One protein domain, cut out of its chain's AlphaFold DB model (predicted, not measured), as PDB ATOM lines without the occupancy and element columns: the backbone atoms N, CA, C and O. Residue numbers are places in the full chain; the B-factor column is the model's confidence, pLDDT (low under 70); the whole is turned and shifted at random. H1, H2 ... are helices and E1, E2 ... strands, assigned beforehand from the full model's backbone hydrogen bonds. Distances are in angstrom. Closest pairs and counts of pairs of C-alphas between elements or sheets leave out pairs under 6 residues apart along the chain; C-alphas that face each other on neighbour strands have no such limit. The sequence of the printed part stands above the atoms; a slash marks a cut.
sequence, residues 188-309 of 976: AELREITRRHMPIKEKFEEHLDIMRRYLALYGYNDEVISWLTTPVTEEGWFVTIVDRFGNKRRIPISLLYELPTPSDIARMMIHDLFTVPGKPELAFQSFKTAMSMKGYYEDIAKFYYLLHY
ATOM      1  N   ALA A 188     121.198 130.018 135.936       85.44
ATOM      2  CA  ALA A 188     120.672 131.256 136.497       85.44
ATOM      3  C   ALA A 188     119.163 131.402 136.240       85.44
ATOM      4  O   ALA A 188     118.421 131.673 137.181       85.44
ATOM      5  N   GLU A 189     118.706 131.169 135.007       87.62
ATOM      6  CA  GLU A 189     117.291 131.243 134.624       87.62
ATOM      7  C   GLU A 189     116.452 130.156 135.308       87.62
ATOM      8  O   GLU A 189     115.400 130.471 135.860       87.62
ATOM      9  N   LEU A 190     116.936 128.906 135.347       88.38
ATOM     10  CA  LEU A 190     116.281 127.789 136.043       88.38
ATOM     11  C   LEU A 190     116.096 128.082 137.537       88.38
ATOM     12  O   LEU A 190     115.007 127.896 138.086       88.38
ATOM     13  N   ARG A 191     117.145 128.584 138.198       88.31
ATOM     14  CA  ARG A 191     117.077 128.955 139.614       88.31
ATOM     15  C   ARG A 191     116.153 130.152 139.833       88.31
ATOM     16  O   ARG A 191     115.366 130.139 140.773       88.31
ATOM     17  N   GLU A 192     116.223 131.172 138.983       88.31
ATOM     18  CA  GLU A 192     115.424 132.394 139.112       88.31
ATOM     19  C   GLU A 192     113.927 132.143 138.878       88.31
ATOM     20  O   GLU A 192     113.102 132.611 139.664       88.31
ATOM     21  N   ILE A 193     113.547 131.352 137.866       88.81
ATOM     22  CA  ILE A 193     112.134 131.013 137.640       88.81
ATOM     23  C   ILE A 193     111.580 130.125 138.762       88.81
ATOM     24  O   ILE A 193     110.440 130.318 139.182       88.81
ATOM     25  N   THR A 194     112.394 129.220 139.314       89.62
ATOM     26  CA  THR A 194     112.012 128.398 140.474       89.62
ATOM     27  C   THR A 194     111.845 129.266 141.725       89.62
ATOM     28  O   THR A 194     110.809 129.203 142.386       89.62
ATOM     29  N   ARG A 195     112.798 130.169 142.008       89.94
ATOM     30  CA  ARG A 195     112.716 131.148 143.108       89.94
ATOM     31  C   ARG A 195     111.453 132.008 143.032       89.94
ATOM     32  O   ARG A 195     110.779 132.180 144.045       89.94
ATOM     33  N   ARG A 196     111.103 132.523 141.847       88.38
ATOM     34  CA  ARG A 196     109.912 133.373 141.649       88.38
ATOM     35  C   ARG A 196     108.593 132.660 141.947       88.38
ATOM     36  O   ARG A 196     107.635 133.327 142.325       88.38
ATOM     37  N   HIS A 197     108.549 131.333 141.837       89.50
ATOM     38  CA  HIS A 197     107.365 130.542 142.171       89.50
ATOM     39  C   HIS A 197     107.276 130.121 143.648       89.50
ATOM     40  O   HIS A 197     106.223 129.628 144.037       89.50
ATOM     41  N   MET A 198     108.291 130.376 144.494       87.06
ATOM     42  CA  MET A 198     108.261 130.053 145.940       87.06
ATOM     43  C   MET A 198     106.968 130.442 146.694       87.06
ATOM     44  O   MET A 198     106.579 129.682 147.579       87.06
ATOM     45  N   PRO A 199     106.272 131.564 146.394       89.06
ATOM     46  CA  PRO A 199     105.012 131.907 147.067       89.06
ATOM     47  C   PRO A 199     103.820 130.987 146.743       89.06
ATOM     48  O   PRO A 199     102.794 131.083 147.412       89.06
ATOM     49  N   ILE A 200     103.918 130.132 145.719       90.94
ATOM     50  CA  ILE A 200     102.849 129.244 145.242       90.94
ATOM     51  C   ILE A 200     103.378 127.809 145.301       90.94
ATOM     52  O   ILE A 200     104.105 127.378 144.405       90.94
ATOM     53  N   LYS A 201     103.032 127.073 146.361       84.25
ATOM     54  CA  LYS A 201     103.665 125.790 146.709       84.25
ATOM     55  C   LYS A 201     103.691 124.797 145.541       84.25
ATOM     56  O   LYS A 201     104.749 124.274 145.206       84.25
ATOM     57  N   GLU A 202     102.552 124.579 144.898       87.38
ATOM     58  CA  GLU A 202     102.381 123.590 143.830       87.38
ATOM     59  C   GLU A 202     103.240 123.950 142.608       87.38
ATOM     60  O   GLU A 202     103.873 123.088 142.001       87.38
ATOM     61  N   LYS A 203     103.321 125.249 142.281       87.88
ATOM     62  CA  LYS A 203     104.150 125.757 141.181       87.88
ATOM     63  C   LYS A 203     105.635 125.789 141.530       87.88
ATOM     64  O   LYS A 203     106.449 125.628 140.624       87.88
ATOM     65  N   PHE A 204     105.997 125.981 142.796       89.12
ATOM     66  CA  PHE A 204     107.374 125.854 143.266       89.12
ATOM     67  C   PHE A 204     107.864 124.411 143.133       89.12
ATOM     68  O   PHE A 204     108.900 124.190 142.515       89.12
ATOM     69  N   GLU A 205     107.095 123.438 143.632       88.25
ATOM     70  CA  GLU A 205     107.419 122.009 143.537       88.25
ATOM     71  C   GLU A 205     107.525 121.553 142.066       88.25
ATOM     72  O   GLU A 205     108.503 120.906 141.696       88.25
ATOM     73  N   GLU A 206     106.607 121.990 141.195       88.94
ATOM     74  CA  GLU A 206     106.660 121.751 139.743       88.94
ATOM     75  C   GLU A 206     107.934 122.313 139.083       88.94
ATOM     76  O   GLU A 206     108.625 121.590 138.364       88.94
ATOM     77  N   HIS A 207     108.285 123.582 139.333       88.88
ATOM     78  CA  HIS A 207     109.485 124.195 138.743       88.88
ATOM     79  C   HIS A 207     110.785 123.611 139.305       88.88
ATOM     80  O   HIS A 207     111.769 123.498 138.576       88.88
ATOM     81  N   LEU A 208     110.787 123.194 140.569       89.25
ATOM     82  CA  LEU A 208     111.930 122.582 141.238       89.25
ATOM     83  C   LEU A 208     112.228 121.188 140.661       89.25
ATOM     84  O   LEU A 208     113.386 120.868 140.386       89.25
ATOM     85  N   ASP A 209     111.197 120.395 140.362       89.12
ATOM     86  CA  ASP A 209     111.342 119.118 139.654       89.12
ATOM     87  C   ASP A 209     111.726 119.293 138.173       89.12
ATOM     88  O   ASP A 209     112.515 118.512 137.634       89.12
ATOM     89  N   ILE A 210     111.234 120.346 137.513       88.06
ATOM     90  CA  ILE A 210     111.692 120.752 136.175       88.06
ATOM     91  C   ILE A 210     113.183 121.132 136.209       88.06
ATOM     92  O   ILE A 210     113.953 120.684 135.356       88.06
ATOM     93  N   MET A 211     113.620 121.893 137.216       89.88
ATOM     94  CA  MET A 211     115.018 122.277 137.415       89.88
ATOM     95  C   MET A 211     115.910 121.051 137.653       89.88
ATOM     96  O   MET A 211     116.930 120.928 136.979       89.88
ATOM     97  N   ARG A 212     115.506 120.096 138.506       90.62
ATOM     98  CA  ARG A 212     116.213 118.807 138.683       90.62
ATOM     99  C   ARG A 212     116.440 118.089 137.349       90.62
ATOM    100  O   ARG A 212     117.564 117.696 137.046       90.62
ATOM    101  N   ARG A 213     115.395 117.977 136.517       86.38
ATOM    102  CA  ARG A 213     115.466 117.323 135.195       86.38
ATOM    103  C   ARG A 213     116.407 118.054 134.237       86.38
ATOM    104  O   ARG A 213     117.216 117.406 133.580       86.38
ATOM    105  N   TYR A 214     116.350 119.385 134.173       88.00
ATOM    106  CA  TYR A 214     117.260 120.156 133.319       88.00
ATOM    107  C   TYR A 214     118.720 120.108 133.795       88.00
ATOM    108  O   TYR A 214     119.618 120.048 132.960       88.00
ATOM    109  N   LEU A 215     118.983 120.057 135.105       87.38
ATOM    110  CA  LEU A 215     120.344 119.883 135.628       87.38
ATOM    111  C   LEU A 215     120.909 118.482 135.337       87.38
ATOM    112  O   LEU A 215     122.077 118.371 134.966       87.38
ATOM    113  N   ALA A 216     120.081 117.435 135.396       86.25
ATOM    114  CA  ALA A 216     120.473 116.099 134.943       86.25
ATOM    115  C   ALA A 216     120.784 116.068 133.430       86.25
ATOM    116  O   ALA A 216     121.764 115.452 133.016       86.25
ATOM    117  N   LEU A 217     120.022 116.795 132.599       82.56
ATOM    118  CA  LEU A 217     120.308 116.950 131.161       82.56
ATOM    119  C   LEU A 217     121.596 117.747 130.872       82.56
ATOM    120  O   LEU A 217     122.223 117.523 129.839       82.56
ATOM    121  N   TYR A 218     122.020 118.632 131.780       84.25
ATOM    122  CA  TYR A 218     123.342 119.270 131.741       84.25
ATOM    123  C   TYR A 218     124.489 118.353 132.213       84.25
ATOM    124  O   TYR A 218     125.652 118.727 132.071       84.25
ATOM    125  N   GLY A 219     124.194 117.168 132.760       80.94
ATOM    126  CA  GLY A 219     125.197 116.218 133.246       80.94
ATOM    127  C   GLY A 219     125.726 116.490 134.659       80.94
ATOM    128  O   GLY A 219     126.785 115.973 135.011       80.94
ATOM    129  N   TYR A 220     125.020 117.279 135.479       85.88
ATOM    130  CA  TYR A 220     125.321 117.367 136.914       85.88
ATOM    131  C   TYR A 220     124.993 116.041 137.620       85.88
ATOM    132  O   TYR A 220     124.034 115.365 137.253       85.88
ATOM    133  N   ASN A 221     125.767 115.678 138.648       89.25
ATOM    134  CA  ASN A 221     125.458 114.525 139.497       89.25
ATOM    135  C   ASN A 221     124.375 114.870 140.537       89.25
ATOM    136  O   ASN A 221     124.167 116.038 140.870       89.25
ATOM    137  N   ASP A 222     123.727 113.844 141.093       84.31
ATOM    138  CA  ASP A 222     122.616 114.000 142.046       84.31
ATOM    139  C   ASP A 222     122.985 114.844 143.280       84.31
ATOM    140  O   ASP A 222     122.158 115.583 143.809       84.31
ATOM    141  N   GLU A 223     124.253 114.798 143.700       86.88
ATOM    142  CA  GLU A 223     124.781 115.627 144.784       86.88
ATOM    143  C   GLU A 223     124.735 117.125 144.433       86.88
ATOM    144  O   GLU A 223     124.087 117.890 145.148       86.88
ATOM    145  N   VAL A 224     125.318 117.559 143.309       84.69
ATOM    146  CA  VAL A 224     125.258 118.973 142.881       84.69
ATOM    147  C   VAL A 224     123.824 119.396 142.531       84.69
ATOM    148  O   VAL A 224     123.448 120.548 142.750       84.69
ATOM    149  N   ILE A 225     122.980 118.467 142.066       87.31
ATOM    150  CA  ILE A 225     121.540 118.712 141.902       87.31
ATOM    151  C   ILE A 225     120.876 118.983 143.264       87.31
ATOM    152  O   ILE A 225     120.082 119.921 143.363       87.31
ATOM    153  N   SER A 226     121.218 118.248 144.331       87.19
ATOM    154  CA  SER A 226     120.698 118.514 145.685       87.19
ATOM    155  C   SER A 226     121.126 119.892 146.207       87.19
ATOM    156  O   SER A 226     120.276 120.663 146.655       87.19
ATOM    157  N   TRP A 227     122.397 120.283 146.011       88.88
ATOM    158  CA  TRP A 227     122.927 121.598 146.411       88.88
ATOM    159  C   TRP A 227     122.126 122.768 145.822       88.88
ATOM    160  O   TRP A 227     122.089 123.851 146.408       88.88
ATOM    161  N   LEU A 228     121.516 122.561 144.652       87.56
ATOM    162  CA  LEU A 228     120.781 123.557 143.874       87.56
ATOM    163  C   LEU A 228     119.253 123.414 143.947       87.56
ATOM    164  O   LEU A 228     118.559 124.311 143.469       87.56
ATOM    165  N   THR A 229     118.720 122.315 144.496       89.31
ATOM    166  CA  THR A 229     117.274 122.007 144.453       89.31
ATOM    167  C   THR A 229     116.670 121.503 145.765       89.31
ATOM    168  O   THR A 229     115.452 121.392 145.843       89.31
ATOM    169  N   THR A 230     117.446 121.233 146.818       89.56
ATOM    170  CA  THR A 230     116.864 120.833 148.111       89.56
ATOM    171  C   THR A 230     116.186 122.022 148.826       89.56
ATOM    172  O   THR A 230     116.817 123.079 148.967       89.56
ATOM    173  N   PRO A 231     114.926 121.894 149.297       86.00
ATOM    174  CA  PRO A 231     114.236 122.932 150.066       86.00
ATOM    175  C   PRO A 231     114.707 123.076 151.525       86.00
ATOM    176  O   PRO A 231     115.111 122.118 152.177       86.00
ATOM    177  N   VAL A 232     114.513 124.270 152.100       86.06
ATOM    178  CA  VAL A 232     114.829 124.626 153.510       86.06
ATOM    179  C   VAL A 232     113.989 123.880 154.572       86.06
ATOM    180  O   VAL A 232     114.149 124.074 155.782       86.06
ATOM    181  N   THR A 233     113.048 123.042 154.139       82.69
ATOM    182  CA  THR A 233     112.240 122.178 155.009       82.69
ATOM    183  C   THR A 233     112.939 120.872 155.373       82.69
ATOM    184  O   THR A 233     112.612 120.321 156.422       82.69
ATOM    185  N   GLU A 234     113.879 120.393 154.550       83.94
ATOM    186  CA  GLU A 234     114.604 119.137 154.781       83.94
ATOM    187  C   GLU A 234     115.631 119.285 155.918       83.94
ATOM    188  O   GLU A 234     116.293 120.317 156.066       83.94
ATOM    189  N   GLU A 235     115.757 118.258 156.761       81.62
ATOM    190  CA  GLU A 235     116.735 118.259 157.853       81.62
ATOM    191  C   GLU A 235     118.167 118.142 157.309       81.62
ATOM    192  O   GLU A 235     118.412 117.545 156.264       81.62
ATOM    193  N   GLY A 236     119.121 118.782 157.991       83.94
ATOM    194  CA  GLY A 236     120.497 118.939 157.504       83.94
ATOM    195  C   GLY A 236     120.701 120.076 156.490       83.94
ATOM    196  O   GLY A 236     121.838 120.488 156.291       83.94
ATOM    197  N   TRP A 237     119.632 120.645 155.916       88.81
ATOM    198  CA  TRP A 237     119.703 121.686 154.872       88.81
ATOM    199  C   TRP A 237     119.443 123.121 155.349       88.81
ATOM    200  O   TRP A 237     119.330 124.054 154.542       88.81
ATOM    201  N   PHE A 238     119.400 123.328 156.663       91.00
ATOM    202  CA  PHE A 238     119.320 124.646 157.283       91.00
ATOM    203  C   PHE A 238     120.108 124.713 158.596       91.00
ATOM    204  O   PHE A 238     120.204 123.734 159.334       91.00
ATOM    205  N   VAL A 239     120.598 125.906 158.927       91.38
ATOM    206  CA  VAL A 239     121.155 126.234 160.249       91.38
ATOM    207  C   VAL A 239     120.125 127.049 161.034       91.38
ATOM    208  O   VAL A 239     119.330 127.781 160.447       91.38
ATOM    209  N   THR A 240     120.095 126.914 162.362       90.00
ATOM    210  CA  THR A 240     119.164 127.669 163.218       90.00
ATOM    211  C   THR A 240     119.884 128.798 163.949       90.00
ATOM    212  O   THR A 240     120.837 128.543 164.676       90.00
ATOM    213  N   ILE A 241     119.373 130.021 163.808       90.94
ATOM    214  CA  ILE A 241     119.758 131.202 164.597       90.94
ATOM    215  C   ILE A 241     118.602 131.648 165.501       90.94
ATOM    216  O   ILE A 241     117.472 131.169 165.354       90.94
ATOM    217  N   VAL A 242     118.863 132.588 166.410       88.62
ATOM    218  CA  VAL A 242     117.841 133.222 167.258       88.62
ATOM    219  C   VAL A 242     117.628 134.671 166.805       88.62
ATOM    220  O   VAL A 242     118.592 135.370 166.504       88.62
ATOM    221  N   ASP A 243     116.371 135.115 166.724       87.56
ATOM    222  CA  ASP A 243     116.034 136.528 166.502       87.56
ATOM    223  C   ASP A 243     115.872 137.309 167.813       87.56
ATOM    224  O   ASP A 243     115.731 136.739 168.894       87.56
ATOM    225  N   ARG A 244     115.830 138.638 167.712       85.50
ATOM    226  CA  ARG A 244     115.690 139.567 168.848       85.50
ATOM    227  C   ARG A 244     114.464 139.372 169.739       85.50
ATOM    228  O   ARG A 244     114.409 139.885 170.852       85.50
ATOM    229  N   PHE A 245     113.462 138.650 169.245       84.56
ATOM    230  CA  PHE A 245     112.249 138.304 169.979       84.56
ATOM    231  C   PHE A 245     112.334 136.889 170.594       84.56
ATOM    232  O   PHE A 245     111.342 136.380 171.106       84.56
ATOM    233  N   GLY A 246     113.505 136.242 170.531       81.50
ATOM    234  CA  GLY A 246     113.770 134.897 171.042       81.50
ATOM    235  C   GLY A 246     113.342 133.757 170.110       81.50
ATOM    236  O   GLY A 246     113.443 132.591 170.498       81.50
ATOM    237  N   ASN A 247     112.866 134.041 168.893       87.62
ATOM    238  CA  ASN A 247     112.371 133.001 167.989       87.62
ATOM    239  C   ASN A 247     113.513 132.340 167.223       87.62
ATOM    240  O   ASN A 247     114.410 133.006 166.705       87.62
ATOM    241  N   LYS A 248     113.422 131.021 167.051       89.12
ATOM    242  CA  LYS A 248     114.316 130.268 166.165       89.12
ATOM    243  C   LYS A 248     113.980 130.564 164.701       89.12
ATOM    244  O   LYS A 248     112.843 130.354 164.274       89.12
ATOM    245  N   ARG A 249     114.965 131.011 163.917       89.62
ATOM    246  CA  ARG A 249     114.857 131.223 162.462       89.62
ATOM    247  C   ARG A 249     115.808 130.279 161.728       89.62
ATOM    248  O   ARG A 249     116.901 130.004 162.217       89.62
ATOM    249  N   ARG A 250     115.382 129.773 160.568       91.44
ATOM    250  CA  ARG A 250     116.162 128.854 159.725       91.44
ATOM    251  C   ARG A 250     116.876 129.639 158.623       91.44
ATOM    252  O   ARG A 250     116.214 130.348 157.873       91.44
ATOM    253  N   ILE A 251     118.192 129.482 158.510       91.00
ATOM    254  CA  ILE A 251     118.994 129.968 157.382       91.00
ATOM    255  C   ILE A 251     119.240 128.781 156.433       91.00
ATOM    256  O   ILE A 251     119.775 127.771 156.891       91.00
ATOM    257  N   PRO A 252     118.858 128.852 155.145       91.69
ATOM    258  CA  PRO A 252     119.063 127.760 154.193       91.69
ATOM    259  C   PRO A 252     120.541 127.556 153.838       91.69
ATOM    260  O   PRO A 252     121.281 128.520 153.665       91.69
ATOM    261  N   ILE A 253     120.944 126.296 153.671       91.19
ATOM    262  CA  ILE A 253     122.267 125.907 153.144       91.19
ATOM    263  C   ILE A 253     122.225 125.768 151.610       91.19
ATOM    264  O   ILE A 253     123.199 126.073 150.927       91.19
ATOM    265  N   SER A 254     121.081 125.344 151.063       90.25
ATOM    266  CA  SER A 254     120.869 125.132 149.625       90.25
ATOM    267  C   SER A 254     121.019 126.421 148.801       90.25
ATOM    268  O   SER A 254     120.392 127.446 149.090       90.25
ATOM    269  N   LEU A 255     121.794 126.335 147.714       88.56
ATOM    270  CA  LEU A 255     122.074 127.406 146.747       88.56
ATOM    271  C   LEU A 255     120.841 127.820 145.921       88.56
ATOM    272  O   LEU A 255     120.907 128.794 145.159       88.56
ATOM    273  N   LEU A 256     119.725 127.098 146.075       89.06
ATOM    274  CA  LEU A 256     118.399 127.498 145.605       89.06
ATOM    275  C   LEU A 256     117.969 128.843 146.212       89.06
ATOM    276  O   LEU A 256     117.356 129.662 145.529       89.06
ATOM    277  N   TYR A 257     118.320 129.095 147.472       89.19
ATOM    278  CA  TYR A 257     117.949 130.304 148.206       89.19
ATOM    279  C   TYR A 257     119.011 131.403 148.072       89.19
ATOM    280  O   TYR A 257     120.098 131.181 147.538       89.19
ATOM    281  N   GLU A 258     118.692 132.620 148.514       87.81
ATOM    282  CA  GLU A 258     119.647 133.729 148.569       87.81
ATOM    283  C   GLU A 258     119.899 134.134 150.021       87.81
ATOM    284  O   GLU A 258     118.968 134.469 150.755       87.81
ATOM    285  N   LEU A 259     121.164 134.105 150.437       91.06
ATOM    286  CA  LEU A 259     121.589 134.623 151.736       91.06
ATOM    287  C   LEU A 259     121.899 136.129 151.623       91.06
ATOM    288  O   LEU A 259     122.581 136.496 150.658       91.06
ATOM    289  N   PRO A 260     121.495 136.977 152.595       91.50
ATOM    290  CA  PRO A 260     121.801 138.414 152.601       91.50
ATOM    291  C   PRO A 260     123.302 138.696 152.464       91.50
ATOM    292  O   PRO A 260     124.126 137.841 152.793       91.50
ATOM    293  N   THR A 261     123.696 139.875 151.976       93.19
ATOM    294  CA  THR A 261     125.125 140.206 151.843       93.19
ATOM    295  C   THR A 261     125.806 140.281 153.220       93.19
ATOM    296  O   THR A 261     125.132 140.528 154.220       93.19
ATOM    297  N   PRO A 262     127.139 140.122 153.320       91.81
ATOM    298  CA  PRO A 262     127.859 140.305 154.588       91.81
ATOM    299  C   PRO A 262     127.608 141.685 155.225       91.81
ATOM    300  O   PRO A 262     127.492 141.797 156.442       91.81
ATOM    301  N   SER A 263     127.428 142.723 154.400       93.06
ATOM    302  CA  SER A 263     126.998 144.066 154.816       93.06
ATOM    303  C   SER A 263     125.554 144.129 155.321       93.06
ATOM    304  O   SER A 263     125.243 144.925 156.203       93.06
ATOM    305  N   ASP A 264     124.650 143.299 154.802       93.75
ATOM    306  CA  ASP A 264     123.310 143.158 155.377       93.75
ATOM    307  C   ASP A 264     123.387 142.463 156.730       93.75
ATOM    308  O   ASP A 264     122.848 142.987 157.693       93.75
ATOM    309  N   ILE A 265     124.111 141.346 156.838       93.12
ATOM    310  CA  ILE A 265     124.248 140.577 158.083       93.12
ATOM    311  C   ILE A 265     124.907 141.433 159.187       93.12
ATOM    312  O   ILE A 265     124.431 141.438 160.321       93.12
ATOM    313  N   ALA A 266     125.921 142.241 158.853       92.75
ATOM    314  CA  ALA A 266     126.502 143.233 159.765       92.75
ATOM    315  C   ALA A 266     125.483 144.303 160.201       92.75
ATOM    316  O   ALA A 266     125.356 144.587 161.392       92.75
ATOM    317  N   ARG A 267     124.685 144.851 159.272       91.75
ATOM    318  CA  ARG A 267     123.604 145.799 159.607       91.75
ATOM    319  C   ARG A 267     122.470 145.158 160.412       91.75
ATOM    320  O   ARG A 267     121.884 145.832 161.251       91.75
ATOM    321  N   MET A 268     122.176 143.873 160.213       92.06
ATOM    322  CA  MET A 268     121.215 143.119 161.026       92.06
ATOM    323  C   MET A 268     121.700 142.990 162.476       92.06
ATOM    324  O   MET A 268     120.884 143.110 163.384       92.06
ATOM    325  N   MET A 269     123.009 142.826 162.703       90.06
ATOM    326  CA  MET A 269     123.599 142.861 164.047       90.06
ATOM    327  C   MET A 269     123.541 144.272 164.661       90.06
ATOM    328  O   MET A 269     123.088 144.416 165.789       90.06
ATOM    329  N   ILE A 270     123.900 145.327 163.914       89.94
ATOM    330  CA  ILE A 270     123.827 146.729 164.395       89.94
ATOM    331  C   ILE A 270     122.385 147.182 164.695       89.94
ATOM    332  O   ILE A 270     122.163 148.024 165.558       89.94
ATOM    333  N   HIS A 271     121.389 146.628 164.001       89.00
ATOM    334  CA  HIS A 271     119.966 146.872 164.269       89.00
ATOM    335  C   HIS A 271     119.342 145.857 165.242       89.00
ATOM    336  O   HIS A 271     118.118 145.676 165.252       89.00
ATOM    337  N   ASP A 272     120.178 145.210 166.058       86.81
ATOM    338  CA  ASP A 272     119.798 144.300 167.137       86.81
ATOM    339  C   ASP A 272     118.894 143.139 166.696       86.81
ATOM    340  O   ASP A 272     118.125 142.622 167.495       86.81
ATOM    341  N   LEU A 273     118.936 142.692 165.432       87.81
ATOM    342  CA  LEU A 273     118.027 141.643 164.940       87.81
ATOM    343  C   LEU A 273     118.363 140.239 165.463       87.81
ATOM    344  O   LEU A 273     117.483 139.377 165.464       87.81
ATOM    345  N   PHE A 274     119.588 140.037 165.953       86.00
ATOM    346  CA  PHE A 274     120.023 138.834 166.670       86.00
ATOM    347  C   PHE A 274     120.004 139.014 168.203       86.00
ATOM    348  O   PHE A 274     120.188 138.045 168.940       86.00
ATOM    349  N   THR A 275     119.798 140.238 168.703       78.44
ATOM    350  CA  THR A 275     120.037 140.590 170.109       78.44
ATOM    351  C   THR A 275     118.855 140.239 170.998       78.44
ATOM    352  O   THR A 275     117.830 140.919 171.007       78.44
ATOM    353  N   VAL A 276     119.004 139.179 171.793       76.69
ATOM    354  CA  VAL A 276     118.022 138.792 172.812       76.69
ATOM    355  C   VAL A 276     118.272 139.598 174.097       76.69
ATOM    356  O   VAL A 276     119.388 139.555 174.626       76.69
ATOM    357  N   PRO A 277     117.267 140.308 174.653       73.12
ATOM    358  CA  PRO A 277     117.425 141.071 175.889       73.12
ATOM    359  C   PRO A 277     117.989 140.231 177.044       73.12
ATOM    360  O   PRO A 277     117.440 139.190 177.403       73.12
ATOM    361  N   GLY A 278     119.100 140.693 177.625       71.12
ATOM    362  CA  GLY A 278     119.799 140.006 178.716       71.12
ATOM    363  C   GLY A 278     120.647 138.792 178.308       71.12
ATOM    364  O   GLY A 278     121.145 138.113 179.201       71.12
ATOM    365  N   LYS A 279     120.810 138.515 177.003       78.75
ATOM    366  CA  LYS A 279     121.617 137.403 176.460       78.75
ATOM    367  C   LYS A 279     122.433 137.806 175.216       78.75
ATOM    368  O   LYS A 279     122.175 137.295 174.119       78.75
ATOM    369  N   PRO A 280     123.390 138.749 175.340       74.12
ATOM    370  CA  PRO A 280     124.200 139.214 174.211       74.12
ATOM    371  C   PRO A 280     125.006 138.087 173.543       74.12
ATOM    372  O   PRO A 280     125.212 138.119 172.334       74.12
ATOM    373  N   GLU A 281     125.403 137.051 174.284       79.12
ATOM    374  CA  GLU A 281     126.164 135.906 173.771       79.12
ATOM    375  C   GLU A 281     125.446 135.158 172.630       79.12
ATOM    376  O   GLU A 281     126.086 134.708 171.678       79.12
ATOM    377  N   LEU A 282     124.108 135.098 172.662       80.38
ATOM    378  CA  LEU A 282     123.303 134.485 171.598       80.38
ATOM    379  C   LEU A 282     123.268 135.334 170.317       80.38
ATOM    380  O   LEU A 282     123.081 134.786 169.224       80.38
ATOM    381  N   ALA A 283     123.471 136.648 170.441       83.56
ATOM    382  CA  ALA A 283     123.524 137.580 169.321       83.56
ATOM    383  C   ALA A 283     124.808 137.365 168.514       83.56
ATOM    384  O   ALA A 283     124.748 137.071 167.319       83.56
ATOM    385  N   PHE A 284     125.961 137.391 169.195       84.81
ATOM    386  CA  PHE A 284     127.263 137.118 168.583       84.81
ATOM    387  C   PHE A 284     127.338 135.698 168.015       84.81
ATOM    388  O   PHE A 284     127.799 135.530 166.887       84.81
ATOM    389  N   GLN A 285     126.806 134.684 168.712       87.44
ATOM    390  CA  GLN A 285     126.730 133.323 168.167       87.44
ATOM    391  C   GLN A 285     125.903 133.267 166.868       87.44
ATOM    392  O   GLN A 285     126.342 132.668 165.883       87.44
ATOM    393  N   SER A 286     124.733 133.914 166.834       89.19
ATOM    394  CA  SER A 286     123.861 133.944 165.650       89.19
ATOM    395  C   SER A 286     124.495 134.707 164.479       89.19
ATOM    396  O   SER A 286     124.461 134.229 163.344       89.19
ATOM    397  N   PHE A 287     125.137 135.848 164.751       91.06
ATOM    398  CA  PHE A 287     125.863 136.650 163.765       91.06
ATOM    399  C   PHE A 287     127.063 135.897 163.169       91.06
ATOM    400  O   PHE A 287     127.158 135.773 161.946       91.06
ATOM    401  N   LYS A 288     127.937 135.327 164.013       89.94
ATOM    402  CA  LYS A 288     129.093 134.519 163.584       89.94
ATOM    403  C   LYS A 288     128.652 133.341 162.711       89.94
ATOM    404  O   LYS A 288     129.235 133.120 161.656       89.94
ATOM    405  N   THR A 289     127.565 132.666 163.092       90.50
ATOM    406  CA  THR A 289     126.964 131.563 162.320       90.50
ATOM    407  C   THR A 289     126.456 132.015 160.943       90.50
ATOM    408  O   THR A 289     126.717 131.356 159.936       90.50
ATOM    409  N   ALA A 290     125.760 133.154 160.862       91.31
ATOM    410  CA  ALA A 290     125.277 133.694 159.589       91.31
ATOM    411  C   ALA A 290     126.429 134.145 158.665       91.31
ATOM    412  O   ALA A 290     126.375 133.930 157.453       91.31
ATOM    413  N   MET A 291     127.493 134.722 159.230       93.31
ATOM    414  CA  MET A 291     128.685 135.151 158.490       93.31
ATOM    415  C   MET A 291     129.538 133.966 158.010       93.31
ATOM    416  O   MET A 291     129.991 133.967 156.861       93.31
ATOM    417  N   SER A 292     129.692 132.908 158.813       93.06
ATOM    418  CA  SER A 292     130.430 131.708 158.396       93.06
ATOM    419  C   SER A 292     129.742 130.967 157.244       93.06
ATOM    420  O   SER A 292     130.426 130.435 156.374       93.06
ATOM    421  N   MET A 293     128.404 131.013 157.145       91.00
ATOM    422  CA  MET A 293     127.663 130.502 155.975       91.00
ATOM    423  C   MET A 293     127.937 131.283 154.673       91.00
ATOM    424  O   MET A 293     127.661 130.780 153.585       91.00
ATOM    425  N   LYS A 294     128.510 132.492 154.754       90.81
ATOM    426  CA  LYS A 294     129.045 133.248 153.607       90.81
ATOM    427  C   LYS A 294     130.550 133.029 153.378       90.81
ATOM    428  O   LYS A 294     131.113 133.673 152.498       90.81
ATOM    429  N   GLY A 295     131.200 132.162 154.158       90.25
ATOM    430  CA  GLY A 295     132.645 131.914 154.109       90.25
ATOM    431  C   GLY A 295     133.501 132.921 154.888       90.25
ATOM    432  O   GLY A 295     134.718 132.931 154.719       90.25
ATOM    433  N   TYR A 296     132.903 133.773 155.728       91.62
ATOM    434  CA  TYR A 296     133.641 134.778 156.498       91.62
ATOM    435  C   TYR A 296     134.140 134.183 157.816       91.62
ATOM    436  O   TYR A 296     133.352 133.697 158.627       91.62
ATOM    437  N   TYR A 297     135.456 134.245 158.034       91.81
ATOM    438  CA  TYR A 297     136.073 133.917 159.320       91.81
ATOM    439  C   TYR A 297     135.704 134.956 160.392       91.81
ATOM    440  O   TYR A 297     135.422 136.110 160.058       91.81
ATOM    441  N   GLU A 298     135.729 134.564 161.671       88.94
ATOM    442  CA  GLU A 298     135.234 135.377 162.791       88.94
ATOM    443  C   GLU A 298     135.832 136.791 162.823       88.94
ATOM    444  O   GLU A 298     135.087 137.766 162.896       88.94
ATOM    445  N   ASP A 299     137.151 136.934 162.696       89.31
ATOM    446  CA  ASP A 299     137.790 138.253 162.789       89.31
ATOM    447  C   ASP A 299     137.475 139.150 161.580       89.31
ATOM    448  O   ASP A 299     137.349 140.367 161.714       89.31
ATOM    449  N   ILE A 300     137.229 138.559 160.405       90.94
ATOM    450  CA  ILE A 300     136.741 139.308 159.238       90.94
ATOM    451  C   ILE A 300     135.273 139.703 159.445       90.94
ATOM    452  O   ILE A 300     134.877 140.805 159.068       90.94
ATOM    453  N   ALA A 301     134.466 138.861 160.098       90.31
ATOM    454  CA  ALA A 301     133.109 139.223 160.496       90.31
ATOM    455  C   ALA A 301     133.097 140.373 161.523       90.31
ATOM    456  O   ALA A 301     132.285 141.287 161.380       90.31
ATOM    457  N   LYS A 302     134.038 140.401 162.480       89.75
ATOM    458  CA  LYS A 302     134.257 141.542 163.392       89.75
ATOM    459  C   LYS A 302     134.646 142.816 162.630       89.75
ATOM    460  O   LYS A 302     134.072 143.868 162.894       89.75
ATOM    461  N   PHE A 303     135.543 142.743 161.641       90.12
ATOM    462  CA  PHE A 303     135.857 143.904 160.792       90.12
ATOM    463  C   PHE A 303     134.645 144.390 159.985       90.12
ATOM    464  O   PHE A 303     134.416 145.595 159.909       90.12
ATOM    465  N   TYR A 304     133.830 143.483 159.437       91.88
ATOM    466  CA  TYR A 304     132.574 143.854 158.778       91.88
ATOM    467  C   TYR A 304     131.569 144.479 159.751       91.88
ATOM    468  O   TYR A 304     130.877 145.414 159.364       91.88
ATOM    469  N   TYR A 305     131.499 144.021 161.002       90.81
ATOM    470  CA  TYR A 305     130.660 144.641 162.028       90.81
ATOM    471  C   TYR A 305     131.116 146.079 162.311       90.81
ATOM    472  O   TYR A 305     130.342 147.010 162.100       90.81
ATOM    473  N   LEU A 306     132.398 146.274 162.650       90.06
ATOM    474  CA  LEU A 306     133.002 147.590 162.904       90.06
ATOM    475  C   LEU A 306     132.820 148.571 161.730       90.06
ATOM    476  O   LEU A 306     132.470 149.727 161.953       90.06
ATOM    477  N   LEU A 307     132.994 148.108 160.487       90.94
ATOM    478  CA  LEU A 307     132.881 148.925 159.269       90.94
ATOM    479  C   LEU A 307     131.499 149.578 159.078       90.94
ATOM    480  O   LEU A 307     131.401 150.595 158.397       90.94
ATOM    481  N   HIS A 308     130.430 149.011 159.649       92.00
ATOM    482  CA  HIS A 308     129.066 149.523 159.474       92.00
ATOM    483  C   HIS A 308     128.587 150.423 160.632       92.00
ATOM    484  O   HIS A 308     127.466 150.937 160.571       92.00
ATOM    485  N   TYR A 309     129.411 150.656 161.663       90.56
ATOM    486  CA  TYR A 309     129.124 151.678 162.674       90.56
ATOM    487  C   TYR A 309     129.244 153.083 162.074       90.56
ATOM    488  O   TYR A 309     130.060 153.350 161.195       90.56
TER     489      TYR A 309
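AT A GLANCE: This is residues 188 to 309 of the 976 residues of an uncharacterized protein of Chloroflexi bacterium (UniProt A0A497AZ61). The domain is two lobes set end to end along its longest axis: at one end a small lobe of three helices, H1 and H2 side by side as a hairpin with H3 on H2, and at the other a lobe with the strand hairpin E1 E2, the helices H4 and H5 side by side, and H6 crossing both. H5 packs on the strand hairpin, mostly on E1, and the two lobes are joined by the link from H3 to E1. The printed part has 122 residues with six named helices and two named strands, in the order H1 H2 H3 E1 E2 H4 H5 H6; the sheet, E1 - E2, is antiparallel and the class is mostly helix. The whole is only just loose, close to compact, with a radius of gyration of the C-alphas of 16.8 A, and its outline is elongated, 50 by 27 by 23 A.

IN THESE COORDINATES: H1, residues 188 to 197, begins with C-alpha 188 at (120.672, 131.256, 136.497) and is 14.5 A long. H2, residues 201 to 217, is the longest helix at 24.4 A. H3 is residues 222 to 229. E1, residues 238 to 242, and E2, residues 248 to 252, are 13.2 A and 13.1 A long. H4 is residues 262 to 270, and H5, residues 280 to 292, is 18.6 A long. H6, residues 298 to 307, ends with C-alpha 307 at (132.881, 148.925, 159.269).

HOW THE PARTS SIT: H1 and H2 touch as a helical hairpin, at a shallow tilt of 16 degrees, opposite ways; their closest C-alphas, His 197 and Phe 204, are 4.8 A apart. H2 and H3, also a helical hairpin, touch at 37 degrees, only just a steep tilt, with C-alphas 212 and 225 closest at 6.2 A. E1 and E2 form an antiparallel hairpin, with N 239 and O 251 2.9 A apart and N 251 and O 239 2.8 A apart, within hydrogen-bond range. The closest C-alphas of E1 and H5, Ile 241 and Ser 286, are 5.0 A apart. H4 and H5 touch as a helical hairpin at a shallow tilt of 6 degrees, with Pro 262 and Met 291 closest, their C-alphas 6.5 A apart. H6 touches H4, only just about perpendicular at 72 degrees, with the C-alphas of Ala 266 and Tyr 305 closest at 4.9 A. Residues 288 to 292 of H5 alone touch H6, about perpendicular at 77 degrees, with C-alphas 288 and 298 closest at 6.3 A. H1 and H2 are apart from E1, E2, H4, H5 and H6. In each of the six helices, every O i to N i+4 pair is within hydrogen-bond range.

THE WHOLE: The two C-alphas farthest apart, Leu 217 and Gly 278, are 52.9 A apart. The printed part has no cut and no long link. The mean pLDDT of the printed part is 88.0, and no printed residue is under 70.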